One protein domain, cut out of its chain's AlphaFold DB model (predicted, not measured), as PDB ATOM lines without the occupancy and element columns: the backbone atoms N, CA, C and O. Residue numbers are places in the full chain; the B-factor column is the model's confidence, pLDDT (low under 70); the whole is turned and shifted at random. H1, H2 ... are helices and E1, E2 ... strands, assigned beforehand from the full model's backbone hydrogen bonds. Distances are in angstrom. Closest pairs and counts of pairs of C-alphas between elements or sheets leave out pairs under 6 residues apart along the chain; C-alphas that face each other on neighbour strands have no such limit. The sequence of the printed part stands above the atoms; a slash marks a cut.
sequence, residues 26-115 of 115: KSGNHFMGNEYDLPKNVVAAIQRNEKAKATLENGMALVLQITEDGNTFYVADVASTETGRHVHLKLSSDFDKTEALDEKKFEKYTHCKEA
ATOM      1  N   LYS A  26      35.240  -7.557  39.061       91.00
ATOM      2  CA  LYS A  26      35.083  -8.379  40.254       91.00
ATOM      3  C   LYS A  26      34.432  -7.558  41.358       91.00
ATOM      4  O   LYS A  26      34.794  -6.391  41.518       91.00
ATOM      5  N   SER A  27      33.510  -8.153  42.102       91.00
ATOM      6  CA  SER A  27      32.990  -7.580  43.341       91.00
ATOM      7  C   SER A  27      33.825  -8.047  44.535       91.00
ATOM      8  O   SER A  27      34.315  -9.175  44.557       91.00
ATOM      9  N   GLY A  28      34.041  -7.151  45.494       90.88
ATOM     10  CA  GLY A  28      34.820  -7.410  46.706       90.88
ATOM     11  C   GLY A  28      34.013  -7.125  47.968       90.88
ATOM     12  O   GLY A  28      32.882  -7.583  48.116       90.88
ATOM     13  N   ASN A  29      34.596  -6.339  48.874       91.94
ATOM     14  CA  ASN A  29      33.947  -5.946  50.124       91.94
ATOM     15  C   ASN A  29      32.607  -5.237  49.882       91.94
ATOM     16  O   ASN A  29      32.444  -4.515  48.895       91.94
ATOM     17  N   HIS A  30      31.681  -5.375  50.828       93.81
ATOM     18  CA  HIS A  30      30.411  -4.664  50.794       93.81
ATOM     19  C   HIS A  30      30.033  -4.086  52.156       93.81
ATOM     20  O   HIS A  30      30.455  -4.579  53.201       93.81
ATOM     21  N   PHE A  31      29.212  -3.041  52.119       95.44
ATOM     22  CA  PHE A  31      28.556  -2.447  53.277       95.44
ATOM     23  C   PHE A  31      27.057  -2.409  53.011       95.44
ATOM     24  O   PHE A  31      26.638  -2.166  51.877       95.44
ATOM     25  N   MET A  32      26.249  -2.634  54.039       96.88
ATOM     26  CA  MET A  32      24.802  -2.539  53.923       96.88
ATOM     27  C   MET A  32      24.208  -2.018  55.222       96.88
ATOM     28  O   MET A  32      24.585  -2.487  56.294       96.88
ATOM     29  N   GLY A  33      23.270  -1.084  55.113       97.38
ATOM     30  CA  GLY A  33      22.505  -0.589  56.252       97.38
ATOM     31  C   GLY A  33      22.050   0.852  56.073       97.38
ATOM     32  O   GLY A  33      22.138   1.417  54.978       97.38
ATOM     33  N   ASN A  34      21.529   1.430  57.151       97.25
ATOM     34  CA  ASN A  34      21.154   2.844  57.199       97.25
ATOM     35  C   ASN A  34      22.384   3.732  57.494       97.25
ATOM     36  O   ASN A  34      23.509   3.247  57.607       97.25
ATOM     37  N   GLU A  35      22.178   5.043  57.627       96.38
ATOM     38  CA  GLU A  35      23.252   6.006  57.918       96.38
ATOM     39  C   GLU A  35      24.121   5.635  59.136       96.38
ATOM     40  O   GLU A  35      25.326   5.879  59.127       96.38
ATOM     41  N   TYR A  36      23.540   5.023  60.169       96.31
ATOM     42  CA  TYR A  36      24.236   4.681  61.411       96.31
ATOM     43  C   TYR A  36      25.040   3.378  61.323       96.31
ATOM     44  O   TYR A  36      25.982   3.193  62.095       96.31
ATOM     45  N   ASP A  37      24.692   2.498  60.383       96.81
ATOM     46  CA  ASP A  37      25.352   1.202  60.181       96.81
ATOM     47  C   ASP A  37      26.562   1.303  59.235       96.81
ATOM     48  O   ASP A  37      27.458   0.454  59.242       96.81
ATOM     49  N   LEU A  38      26.592   2.336  58.391       97.44
ATOM     50  CA  LEU A  38      27.619   2.522  57.374       97.44
ATOM     51  C   LEU A  38      28.871   3.220  57.940       97.44
ATOM     52  O   LEU A  38      28.783   4.088  58.813       97.44
ATOM     53  N   PRO A  39      30.072   2.926  57.404       97.50
ATOM     54  CA  PRO A  39      31.272   3.680  57.750       97.50
ATOM     55  C   PRO A  39      31.106   5.183  57.475       97.50
ATOM     56  O   PRO A  39      30.610   5.583  56.421       97.50
ATOM     57  N   LYS A  40      31.590   6.042  58.384       97.69
ATOM     58  CA  LYS A  40      31.402   7.508  58.298       97.69
ATOM     59  C   LYS A  40      31.876   8.125  56.976       97.69
ATOM     60  O   LYS A  40      31.263   9.059  56.474       97.69
ATOM     61  N   ASN A  41      32.970   7.619  56.414       97.56
ATOM     62  CA  ASN A  41      33.494   8.063  55.120       97.56
ATOM     63  C   ASN A  41      32.595   7.647  53.942       97.56
ATOM     64  O   ASN A  41      32.450   8.416  52.996       97.56
ATOM     65  N   VAL A  42      31.958   6.474  54.019       97.94
ATOM     66  CA  VAL A  42      30.972   6.009  53.031       97.94
ATOM     67  C   VAL A  42      29.724   6.889  53.084       97.94
ATOM     68  O   VAL A  42      29.292   7.388  52.047       97.94
ATOM     69  N   VAL A  43      29.200   7.148  54.288       98.38
ATOM     70  CA  VAL A  43      28.069   8.067  54.506       98.38
ATOM     71  C   VAL A  43      28.374   9.443  53.924       98.38
ATOM     72  O   VAL A  43      27.617   9.940  53.093       98.38
ATOM     73  N   ALA A  44      29.522  10.025  54.285       98.31
ATOM     74  CA  ALA A  44      29.930  11.334  53.788       98.31
ATOM     75  C   ALA A  44      30.013  11.371  52.254       98.31
ATOM     76  O   ALA A  44      29.620  12.364  51.643       98.31
ATOM     77  N   ALA A  45      30.482  10.294  51.612       98.44
ATOM     78  CA  ALA A  45      30.526  10.210  50.158       98.44
ATOM     79  C   ALA A  45      29.142  10.100  49.513       98.44
ATOM     80  O   ALA A  45      28.895  10.780  48.515       98.44
ATOM     81  N   ILE A  46      28.229   9.315  50.087       98.50
ATOM     82  CA  ILE A  46      26.835   9.244  49.626       98.50
ATOM     83  C   ILE A  46      26.177  10.626  49.736       98.50
ATOM     84  O   ILE A  46      25.565  11.105  48.780       98.50
ATOM     85  N   GLN A  47      26.375  11.306  50.868       98.19
ATOM     86  CA  GLN A  47      25.741  12.588  51.170       98.19
ATOM     87  C   GLN A  47      26.237  13.763  50.308       98.19
ATOM     88  O   GLN A  47      25.586  14.803  50.292       98.19
ATOM     89  N   ARG A  48      27.328  13.613  49.534       98.25
ATOM     90  CA  ARG A  48      27.726  14.619  48.522       98.25
ATOM     91  C   ARG A  48      26.724  14.740  47.374       98.25
ATOM     92  O   ARG A  48      26.754  15.723  46.639       98.25
ATOM     93  N   ASN A  49      25.871  13.735  47.182       98.31
ATOM     94  CA  ASN A  49      24.754  13.805  46.255       98.31
ATOM     95  C   ASN A  49      23.467  14.111  47.032       98.31
ATOM     96  O   ASN A  49      22.986  13.266  47.779       98.31
ATOM     97  N   GLU A  50      22.873  15.286  46.812       97.94
ATOM     98  CA  GLU A  50      21.683  15.733  47.560       97.94
ATOM     99  C   GLU A  50      20.485  14.777  47.449       97.94
ATOM    100  O   GLU A  50      19.743  14.599  48.414       97.94
ATOM    101  N   LYS A  51      20.300  14.110  46.298       97.50
ATOM    102  CA  LYS A  51      19.223  13.119  46.151       97.50
ATOM    103  C   LYS A  51      19.503  11.891  47.004       97.50
ATOM    104  O   LYS A  51      18.609  11.422  47.692       97.50
ATOM    105  N   ALA A  52      20.730  11.378  46.966       98.00
ATOM    106  CA  ALA A  52      21.107  10.214  47.758       98.00
ATOM    107  C   ALA A  52      21.095  10.514  49.261       98.00
ATOM    108  O   ALA A  52      20.649   9.673  50.032       98.00
ATOM    109  N   LYS A  53      21.513  11.721  49.664       98.06
ATOM    110  CA  LYS A  53      21.401  12.217  51.039       98.06
ATOM    111  C   LYS A  53      19.958  12.137  51.534       98.06
ATOM    112  O   LYS A  53      19.697  11.425  52.494       98.06
ATOM    113  N   ALA A  54      19.035  12.791  50.828       97.25
ATOM    114  CA  ALA A  54      17.619  12.788  51.190       97.25
ATOM    115  C   ALA A  54      17.017  11.371  51.184       97.25
ATOM    116  O   ALA A  54      16.167  11.049  52.007       97.25
ATOM    117  N   THR A  55      17.465  10.502  50.271       97.81
ATOM    118  CA  THR A  55      17.025   9.101  50.236       97.81
ATOM    119  C   THR A  55      17.544   8.301  51.435       97.81
ATOM    120  O   THR A  55      16.798   7.477  51.955       97.81
ATOM    121  N   LEU A  56      18.788   8.526  51.880       97.62
ATOM    122  CA  LEU A  56      19.420   7.777  52.971       97.62
ATOM    123  C   LEU A  56      18.851   8.132  54.354       97.62
ATOM    124  O   LEU A  56      18.806   7.249  55.205       97.62
ATOM    125  N   GLU A  57      18.371   9.366  54.560       95.38
ATOM    126  CA  GLU A  57      17.795   9.836  55.840       95.38
ATOM    127  C   GLU A  57      16.717   8.888  56.396       95.38
ATOM    128  O   GLU A  57      16.680   8.627  57.596       95.38
ATOM    129  N   ASN A  58      15.884   8.321  55.516       94.62
ATOM    130  CA  ASN A  58      14.878   7.298  55.840       94.62
ATOM    131  C   ASN A  58      15.043   6.060  54.938       94.62
ATOM    132  O   ASN A  58      14.076   5.439  54.477       94.62
ATOM    133  N   GLY A  59      16.288   5.743  54.598       97.06
ATOM    134  CA  GLY A  59      16.629   4.730  53.614       97.06
ATOM    135  C   GLY A  59      17.671   3.744  54.100       97.06
ATOM    136  O   GLY A  59      18.091   3.723  55.257       97.06
ATOM    137  N   MET A  60      18.105   2.919  53.162       97.94
ATOM    138  CA  MET A  60      19.262   2.049  53.320       97.94
ATOM    139  C   MET A  60      20.144   2.177  52.088       97.94
ATOM    140  O   MET A  60      19.653   2.480  50.999       97.94
ATOM    141  N   ALA A  61      21.437   1.918  52.249       98.12
ATOM    142  CA  ALA A  61      22.342   1.761  51.126       98.12
ATOM    143  C   ALA A  61      22.948   0.359  51.101       98.12
ATOM    144  O   ALA A  61      23.335  -0.176  52.140       98.12
ATOM    145  N   LEU A  62      23.081  -0.195  49.898       97.12
ATOM    146  CA  LEU A  62      23.996  -1.285  49.587       97.12
ATOM    147  C   LEU A  62      25.190  -0.690  48.843       97.12
ATOM    148  O   LEU A  62      25.020  -0.084  47.789       97.12
ATOM    149  N   VAL A  63      26.397  -0.878  49.367       97.38
ATOM    150  CA  VAL A  63      27.631  -0.354  48.777       97.38
ATOM    151  C   VAL A  63      28.555  -1.517  48.451       97.38
ATOM    152  O   VAL A  63      28.996  -2.228  49.350       97.38
ATOM    153  N   LEU A  64      28.856  -1.708  47.170       95.94
ATOM    154  CA  LEU A  64      29.664  -2.812  46.653       95.94
ATOM    155  C   LEU A  64      30.999  -2.290  46.134       95.94
ATOM    156  O   LEU A  64      31.034  -1.384  45.300       95.94
ATOM    157  N   GLN A  65      32.101  -2.883  46.582       96.44
ATOM    158  CA  GLN A  65      33.409  -2.664  45.979       96.44
ATOM    159  C   GLN A  65      33.468  -3.358  44.621       96.44
ATOM    160  O   GLN A  65      33.180  -4.550  44.526       96.44
ATOM    161  N   ILE A  66      33.909  -2.641  43.593       96.00
ATOM    162  CA  ILE A  66      34.099  -3.146  42.236       96.00
ATOM    163  C   ILE A  66      35.549  -2.911  41.827       96.00
ATOM    164  O   ILE A  66      36.082  -1.820  42.006       96.00
ATOM    165  N   THR A  67      36.184  -3.928  41.247       94.50
ATOM    166  CA  THR A  67      37.469  -3.793  40.553       94.50
ATOM    167  C   THR A  67      37.275  -4.119  39.081       94.50
ATOM    168  O   THR A  67      36.951  -5.256  38.757       94.50
ATOM    169  N   GLU A  68      37.471  -3.142  38.197       92.31
ATOM    170  CA  GLU A  68      37.341  -3.263  36.739       92.31
ATOM    171  C   GLU A  68      38.630  -2.763  36.077       92.31
ATOM    172  O   GLU A  68      39.074  -1.645  36.336       92.31
ATOM    173  N   ASP A  69      39.254  -3.608  35.250       89.75
ATOM    174  CA  ASP A  69      40.482  -3.280  34.506       89.75
ATOM    175  C   ASP A  69      41.614  -2.708  35.388       89.75
ATOM    176  O   ASP A  69      42.345  -1.801  34.998       89.75
ATOM    177  N   GLY A  70      41.745  -3.238  36.610       88.31
ATOM    178  CA  GLY A  70      42.747  -2.810  37.594       88.31
ATOM    179  C   GLY A  70      42.368  -1.567  38.408       88.31
ATOM    180  O   GLY A  70      43.111  -1.201  39.314       88.31
ATOM    181  N   ASN A  71      41.215  -0.948  38.140       93.06
ATOM    182  CA  ASN A  71      40.707   0.191  38.900       93.06
ATOM    183  C   ASN A  71      39.670  -0.263  39.924       93.06
ATOM    184  O   ASN A  71      38.681  -0.899  39.560       93.06
ATOM    185  N   THR A  72      39.862   0.112  41.187       95.31
ATOM    186  CA  THR A  72      38.907  -0.159  42.265       95.31
ATOM    187  C   THR A  72      38.071   1.081  42.569       95.31
ATOM    188  O   THR A  72      38.595   2.187  42.675       95.31
ATOM    189  N   PHE A  73      36.767   0.894  42.719       96.88
ATOM    190  CA  PHE A  73      35.797   1.912  43.117       96.88
ATOM    191  C   PHE A  73      34.647   1.241  43.874       96.88
ATOM    192  O   PHE A  73      34.636   0.022  44.041       96.88
ATOM    193  N   TYR A  74      33.676   2.026  44.327       97.56
ATOM    194  CA  TYR A  74      32.451   1.506  44.919       97.56
ATOM    195  C   TYR A  74      31.242   1.926  44.097       97.56
ATOM    196  O   TYR A  74      31.218   3.012  43.516       97.56
ATOM    197  N   VAL A  75      30.229   1.074  44.061       97.81
ATOM    198  CA  VAL A  75      28.896   1.430  43.576       97.81
ATOM    199  C   VAL A  75      27.928   1.355  44.741       97.81
ATOM    200  O   VAL A  75      27.990   0.413  45.526       97.81
ATOM    201  N   ALA A  76      27.072   2.359  44.879       98.06
ATOM    202  CA  ALA A  76      26.064   2.404  45.925       98.06
ATOM    203  C   ALA A  76      24.671   2.403  45.304       98.06
ATOM    204  O   ALA A  76      24.408   3.192  44.397       98.06
ATOM    205  N   ASP A  77      23.793   1.548  45.813       98.12
ATOM    206  CA  ASP A  77      22.351   1.644  45.628       98.12
ATOM    207  C   ASP A  77      21.732   2.174  46.914       98.12
ATOM    208  O   ASP A  77      21.811   1.515  47.949       98.12
ATOM    209  N   VAL A  78      21.169   3.379  46.863       98.44
ATOM    210  CA  VAL A  78      20.520   4.020  48.008       98.44
ATOM    211  C   VAL A  78      19.019   3.988  47.779       98.44
ATOM    212  O   VAL A  78      18.528   4.623  46.847       98.44
ATOM    213  N   ALA A  79      18.295   3.271  48.632       98.00
ATOM    214  CA  ALA A  79      16.869   3.021  48.486       98.00
ATOM    215  C   ALA A  79      16.071   3.664  49.626       98.00
ATOM    216  O   ALA A  79      16.365   3.463  50.806       98.00
ATOM    217  N   SER A  80      15.029   4.413  49.272       96.88
ATOM    218  CA  SER A  80      14.056   4.943  50.231       96.88
ATOM    219  C   SER A  80      13.153   3.809  50.709       96.88
ATOM    220  O   SER A  80      12.461   3.194  49.897       96.88
ATOM    221  N   THR A  81      13.103   3.573  52.021       92.94
ATOM    222  CA  THR A  81      12.201   2.555  52.593       92.94
ATOM    223  C   THR A  81      10.727   2.959  52.514       92.94
ATOM    224  O   THR A  81       9.851   2.100  52.490       92.94
ATOM    225  N   GLU A  82      10.449   4.260  52.404       92.12
ATOM    226  CA  GLU A  82       9.093   4.803  52.301       92.12
ATOM    227  C   GLU A  82       8.541   4.763  50.873       92.12
ATOM    228  O   GLU A  82       7.369   4.463  50.661       92.12
ATOM    229  N   THR A  83       9.371   5.112  49.881       93.69
ATOM    230  CA  THR A  83       8.903   5.343  48.502       93.69
ATOM    231  C   THR A  83       9.400   4.321  47.490       93.69
ATOM    232  O   THR A  83       8.957   4.355  46.345       93.69
ATOM    233  N   GLY A  84      10.343   3.451  47.869       92.00
ATOM    234  CA  GLY A  84      10.973   2.498  46.953       92.00
ATOM    235  C   GLY A  84      11.798   3.158  45.846       92.00
ATOM    236  O   GLY A  84      12.139   2.509  44.866       92.00
ATOM    237  N   ARG A  85      12.093   4.462  45.947       94.25
ATOM    238  CA  ARG A  85      12.952   5.165  44.987       94.25
ATOM    239  C   ARG A  85      14.414   4.840  45.249       94.25
ATOM    240  O   ARG A  85      14.852   4.889  46.397       94.25
ATOM    241  N   HIS A  86      15.147   4.604  44.168       97.31
ATOM    242  CA  HIS A  86      16.572   4.306  44.187       97.31
ATOM    243  C   HIS A  86      17.398   5.484  43.663       97.31
ATOM    244  O   HIS A  86      16.987   6.210  42.752       97.31
ATOM    245  N   VAL A  87      18.582   5.668  44.241       98.25
ATOM    246  CA  VAL A  87      19.627   6.557  43.741       98.25
ATOM    247  C   VAL A  87      20.911   5.751  43.643       98.25
ATOM    248  O   VAL A  87      21.424   5.268  44.651       98.25
ATOM    249  N   HIS A  88      21.443   5.637  42.429       98.50
ATOM    250  CA  HIS A  88      22.666   4.889  42.175       98.50
ATOM    251  C   HIS A  88      23.864   5.830  42.091       98.50
ATOM    252  O   HIS A  88      23.816   6.862  41.415       98.50
ATOM    253  N   LEU A  89      24.957   5.471  42.757       98.56
ATOM    254  CA  LEU A  89      26.182   6.264  42.792       98.56
ATOM    255  C   LEU A  89      27.403   5.418  42.441       98.56
ATOM    256  O   LEU A  89      27.454   4.223  42.728       98.56
ATOM    257  N   LYS A  90      28.422   6.081  41.900       98.12
ATOM    258  CA  LYS A  90      29.803   5.612  41.847       98.12
ATOM    259  C   LYS A  90      30.637   6.456  42.800       98.12
ATOM    260  O   LYS A  90      30.633   7.683  42.702       98.12
ATOM    261  N   LEU A  91      31.351   5.802  43.705       98.38
ATOM    262  CA  LEU A  91      32.248   6.432  44.669       98.38
ATOM    263  C   LEU A  91      33.686   6.031  44.334       98.38
ATOM    264  O   LEU A  91      33.941   4.873  43.990       98.38
ATOM    265  N   SER A  92      34.632   6.961  44.429       97.88
ATOM    266  CA  SER A  92      36.057   6.621  44.342       97.88
ATOM    267  C   SER A  92      36.486   5.700  45.491       97.88
ATOM    268  O   SER A  92      35.810   5.599  46.515       97.88
ATOM    269  N   SER A  93      37.603   4.988  45.322       96.50
ATOM    270  CA  SER A  93      38.123   4.043  46.322       96.50
ATOM    271  C   SER A  93      38.503   4.691  47.656       96.50
ATOM    272  O   SER A  93      38.444   4.031  48.691       96.50
ATOM    273  N   ASP A  94      38.886   5.965  47.637       96.81
ATOM    274  CA  ASP A  94      39.197   6.799  48.800       96.81
ATOM    275  C   ASP A  94      37.996   7.629  49.281       96.81
ATOM    276  O   ASP A  94      38.103   8.364  50.264       96.81
ATOM    277  N   PHE A  95      36.839   7.478  48.627       97.38
ATOM    278  CA  PHE A  95      35.605   8.183  48.947       97.38
ATOM    279  C   PHE A  95      35.738   9.712  48.858       97.38
ATOM    280  O   PHE A  95      35.045  10.421  49.588       97.38
ATOM    281  N   ASP A  96      36.592  10.252  47.981       97.12
ATOM    282  CA  ASP A  96      36.749  11.699  47.737       97.12
ATOM    283  C   ASP A  96      35.776  12.257  46.675       97.12
ATOM    284  O   ASP A  96      35.409  13.434  46.713       97.12
ATOM    285  N   LYS A  97      35.301  11.397  45.769       97.12
ATOM    286  CA  LYS A  97      34.472  11.735  44.608       97.12
ATOM    287  C   LYS A  97      33.223  10.874  44.569       97.12
ATOM    288  O   LYS A  97      33.263   9.675  44.841       97.12
ATOM    289  N   THR A  98      32.133  11.509  44.154       98.31
ATOM    290  CA  THR A  98      30.815  10.895  44.024       98.31
ATOM    291  C   THR A  98      30.212  11.304  42.688       98.31
ATOM    292  O   THR A  98      30.083  12.492  42.399       98.31
ATOM    293  N   GLU A  99      29.828  10.323  41.881       98.12
ATOM    294  CA  GLU A  99      29.159  10.508  40.592       98.12
ATOM    295  C   GLU A  99      27.805   9.792  40.625       98.12
ATOM    296  O   GLU A  99      27.704   8.673  41.127       98.12
ATOM    297  N   ALA A 100      26.757  10.420  40.093       98.00
ATOM    298  CA  ALA A 100      25.475   9.746  39.911       98.00
ATOM    299  C   ALA A 100      25.555   8.769  38.731       98.00
ATOM    300  O   ALA A 100      26.013   9.133  37.649       98.00
ATOM    301  N   LEU A 101      25.067   7.549  38.927       97.12
ATOM    302  CA  LEU A 101      24.940   6.561  37.866       97.12
ATOM    303  C   LEU A 101      23.501   6.510  37.361       97.12
ATOM    304  O   LEU A 101      22.546   6.573  38.133       97.12
ATOM    305  N   ASP A 102      23.357   6.358  36.048       95.50
ATOM    306  CA  ASP A 102      22.110   5.864  35.479       95.50
ATOM    307  C   ASP A 102      21.944   4.363  35.775       95.50
ATOM    308  O   ASP A 102      22.917   3.645  36.021       95.50
ATOM    309  N   GLU A 103      20.696   3.899  35.746       93.06
ATOM    310  CA  GLU A 103      20.314   2.518  36.064       93.06
ATOM    311  C   GLU A 103      21.084   1.491  35.222       93.06
ATOM    312  O   GLU A 103      21.661   0.557  35.768       93.06
ATOM    313  N   LYS A 104      21.225   1.718  33.909       90.56
ATOM    314  CA  LYS A 104      21.937   0.790  33.013       90.56
ATOM    315  C   LYS A 104      23.412   0.645  33.377       90.56
ATOM    316  O   LYS A 104      23.969  -0.453  33.311       90.56
ATOM    317  N   LYS A 105      24.078   1.746  33.739       91.62
ATOM    318  CA  LYS A 105      25.462   1.693  34.230       91.62
ATOM    319  C   LYS A 105      25.551   0.990  35.576       91.62
ATOM    320  O   LYS A 105      26.512   0.258  35.782       91.62
ATOM    321  N   PHE A 106      24.586   1.198  36.468       93.31
ATOM    322  CA  PHE A 106      24.547   0.514  37.757       93.31
ATOM    323  C   PHE A 106      24.353  -1.003  37.595       93.31
ATOM    324  O   PHE A 106      25.150  -1.775  38.129       93.31
ATOM    325  N   GLU A 107      23.390  -1.437  36.778       90.88
ATOM    326  CA  GLU A 107      23.116  -2.853  36.478       90.88
ATOM    327  C   GLU A 107      24.342  -3.589  35.927       90.88
ATOM    328  O   GLU A 107      24.594  -4.742  36.272       90.88
ATOM    329  N   LYS A 108      25.178  -2.922  35.121       90.56
ATOM    330  CA  LYS A 108      26.448  -3.508  34.658       90.56
ATOM    331  C   LYS A 108      27.298  -4.021  35.830       90.56
ATOM    332  O   LYS A 108      27.953  -5.055  35.701       90.56
ATOM    333  N   TYR A 109      27.300  -3.302  36.952       90.50
ATOM    334  CA  TYR A 109      28.136  -3.601  38.110       90.50
ATOM    335  C   TYR A 109      27.517  -4.626  39.070       90.50
ATOM    336  O   TYR A 109      28.262  -5.321  39.760       90.50
ATOM    337  N   THR A 110      26.192  -4.804  39.072       83.62
ATOM    338  CA  THR A 110      25.527  -5.851  39.876       83.62
ATOM    339  C   THR A 110      25.807  -7.262  39.349       83.62
ATOM    340  O   THR A 110      25.658  -8.246  40.070       83.62
ATOM    341  N   HIS A 111      26.272  -7.373  38.101       83.12
ATOM    342  CA  HIS A 111      26.666  -8.631  37.467       83.12
ATOM    343  C   HIS A 111      28.165  -8.959  37.587       83.12
ATOM    344  O   HIS A 111      28.620  -9.954  37.006       83.12
ATOM    345  N   CYS A 112      28.947  -8.152  38.313       85.00
ATOM    346  CA  CYS A 112      30.342  -8.479  38.601       85.00
ATOM    347  C   CYS A 112      30.417  -9.725  39.492       85.00
ATOM    348  O   CYS A 112      29.653  -9.877  40.443       85.00
ATOM    349  N   LYS A 113      31.331 -10.644  39.164       76.25
ATOM    350  CA  LYS A 113      31.505 -11.884  39.933       76.25
ATOM    351  C   LYS A 113      32.283 -11.605  41.210       76.25
ATOM    352  O   LYS A 113      33.225 -10.818  41.169       76.25
ATOM    353  N   GLU A 114      31.942 -12.297  42.287       72.69
ATOM    354  CA  GLU A 114      32.718 -12.249  43.529       72.69
ATOM    355  C   GLU A 114      34.175 -12.679  43.274       72.69
ATOM    356  O   GLU A 114      34.431 -13.569  42.448       72.69
ATOM    357  N   ALA A 115      35.117 -11.942  43.874       60.62
ATOM    358  CA  ALA A 115      36.540 -11.939  43.525       60.62
ATOM    359  C   ALA A 115      37.316 -13.198  43.903       60.62
ATOM    360  O   ALA A 115      37.086 -13.749  44.997       60.62
TER     361      ALA A 115
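What this domain is: This is residues 26 to 115 of the 115 residues of an uncharacterized protein of Nippostrongylus brasiliensis (UniProt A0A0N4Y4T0). A strongly twisted sheet of five strands makes the middle of three layers, with two short helices, H1 and H2, over one face and a third, H3, over the other. The sheet runs E1 E2 E3 E4 E5, antiparallel throughout, and E2 E3 E4 E5 form a meander, each strand the antiparallel neighbour of the one before. The printed part has 90 residues, with three named helices and five strands in the order E1 H1 H2 E2 E3 E4 E5 H3; the class is mixed. It is compact, with a radius of gyration of the C-alphas of 12.0 A and spans of 35 by 25 by 19 A.

How they stand to each other: E3, residues 71 to 80, forms hairpins with E2, residues 59 to 68, and E4, residues 86 to 92; within hydrogen-bond range are N 64 and O 75, 2.8 A, and N 76 and O 89, 2.9 A. Edge strand E1, residues 26 to 33, bends by 57 degrees at residue 29 and has N 31 2.9 A from O 63 of E2. Edge strand E5, residues 98 to 101, forms a hairpin with E4, with N 90 and O 99 at 2.8 A. H1, residues 40 to 47, is on the sheet at a height of 8.8 A; its closest C-alpha pair with E5 is Ala 45 and Thr 98, 6.2 A. H2, residues 50 to 57, is on the same face at a height of 7.4 A; its closest C-alpha pair with E3 is Thr 55 and Ser 80, 5.1 A. H1 and H2 only just touch, with 3 C-alpha pairs within 8 A, and only at the corner, closest at Gln 47 and Lys 53, 4.4 A. H3, residues 103 to 110, is on the opposite face; its closest C-alpha pair with E4 is Phe 106 and His 88, 6.5 A. Every O i to N i+4 pair is within hydrogen-bond range in H1 and H2, and 3 of 4 in H3.

Where its parts are: E1 begins at C-alpha 26, (35.083, -8.379, 40.254), and H3 ends at C-alpha 110, (25.527, -5.851, 39.876). From first to last C-alpha E3 measures 29.3 A, E2 27.9 A, E1 21.8 A and E4 19.6 A.

The domain as a whole: The C-alphas farthest apart, Gly 70 and Glu 82, are 37.5 A apart. Residues 26 to 27 of E1 pair in parallel with residues 113 to 114. The printed part has no cut and no long link; residue 115 alone has pLDDT under 70.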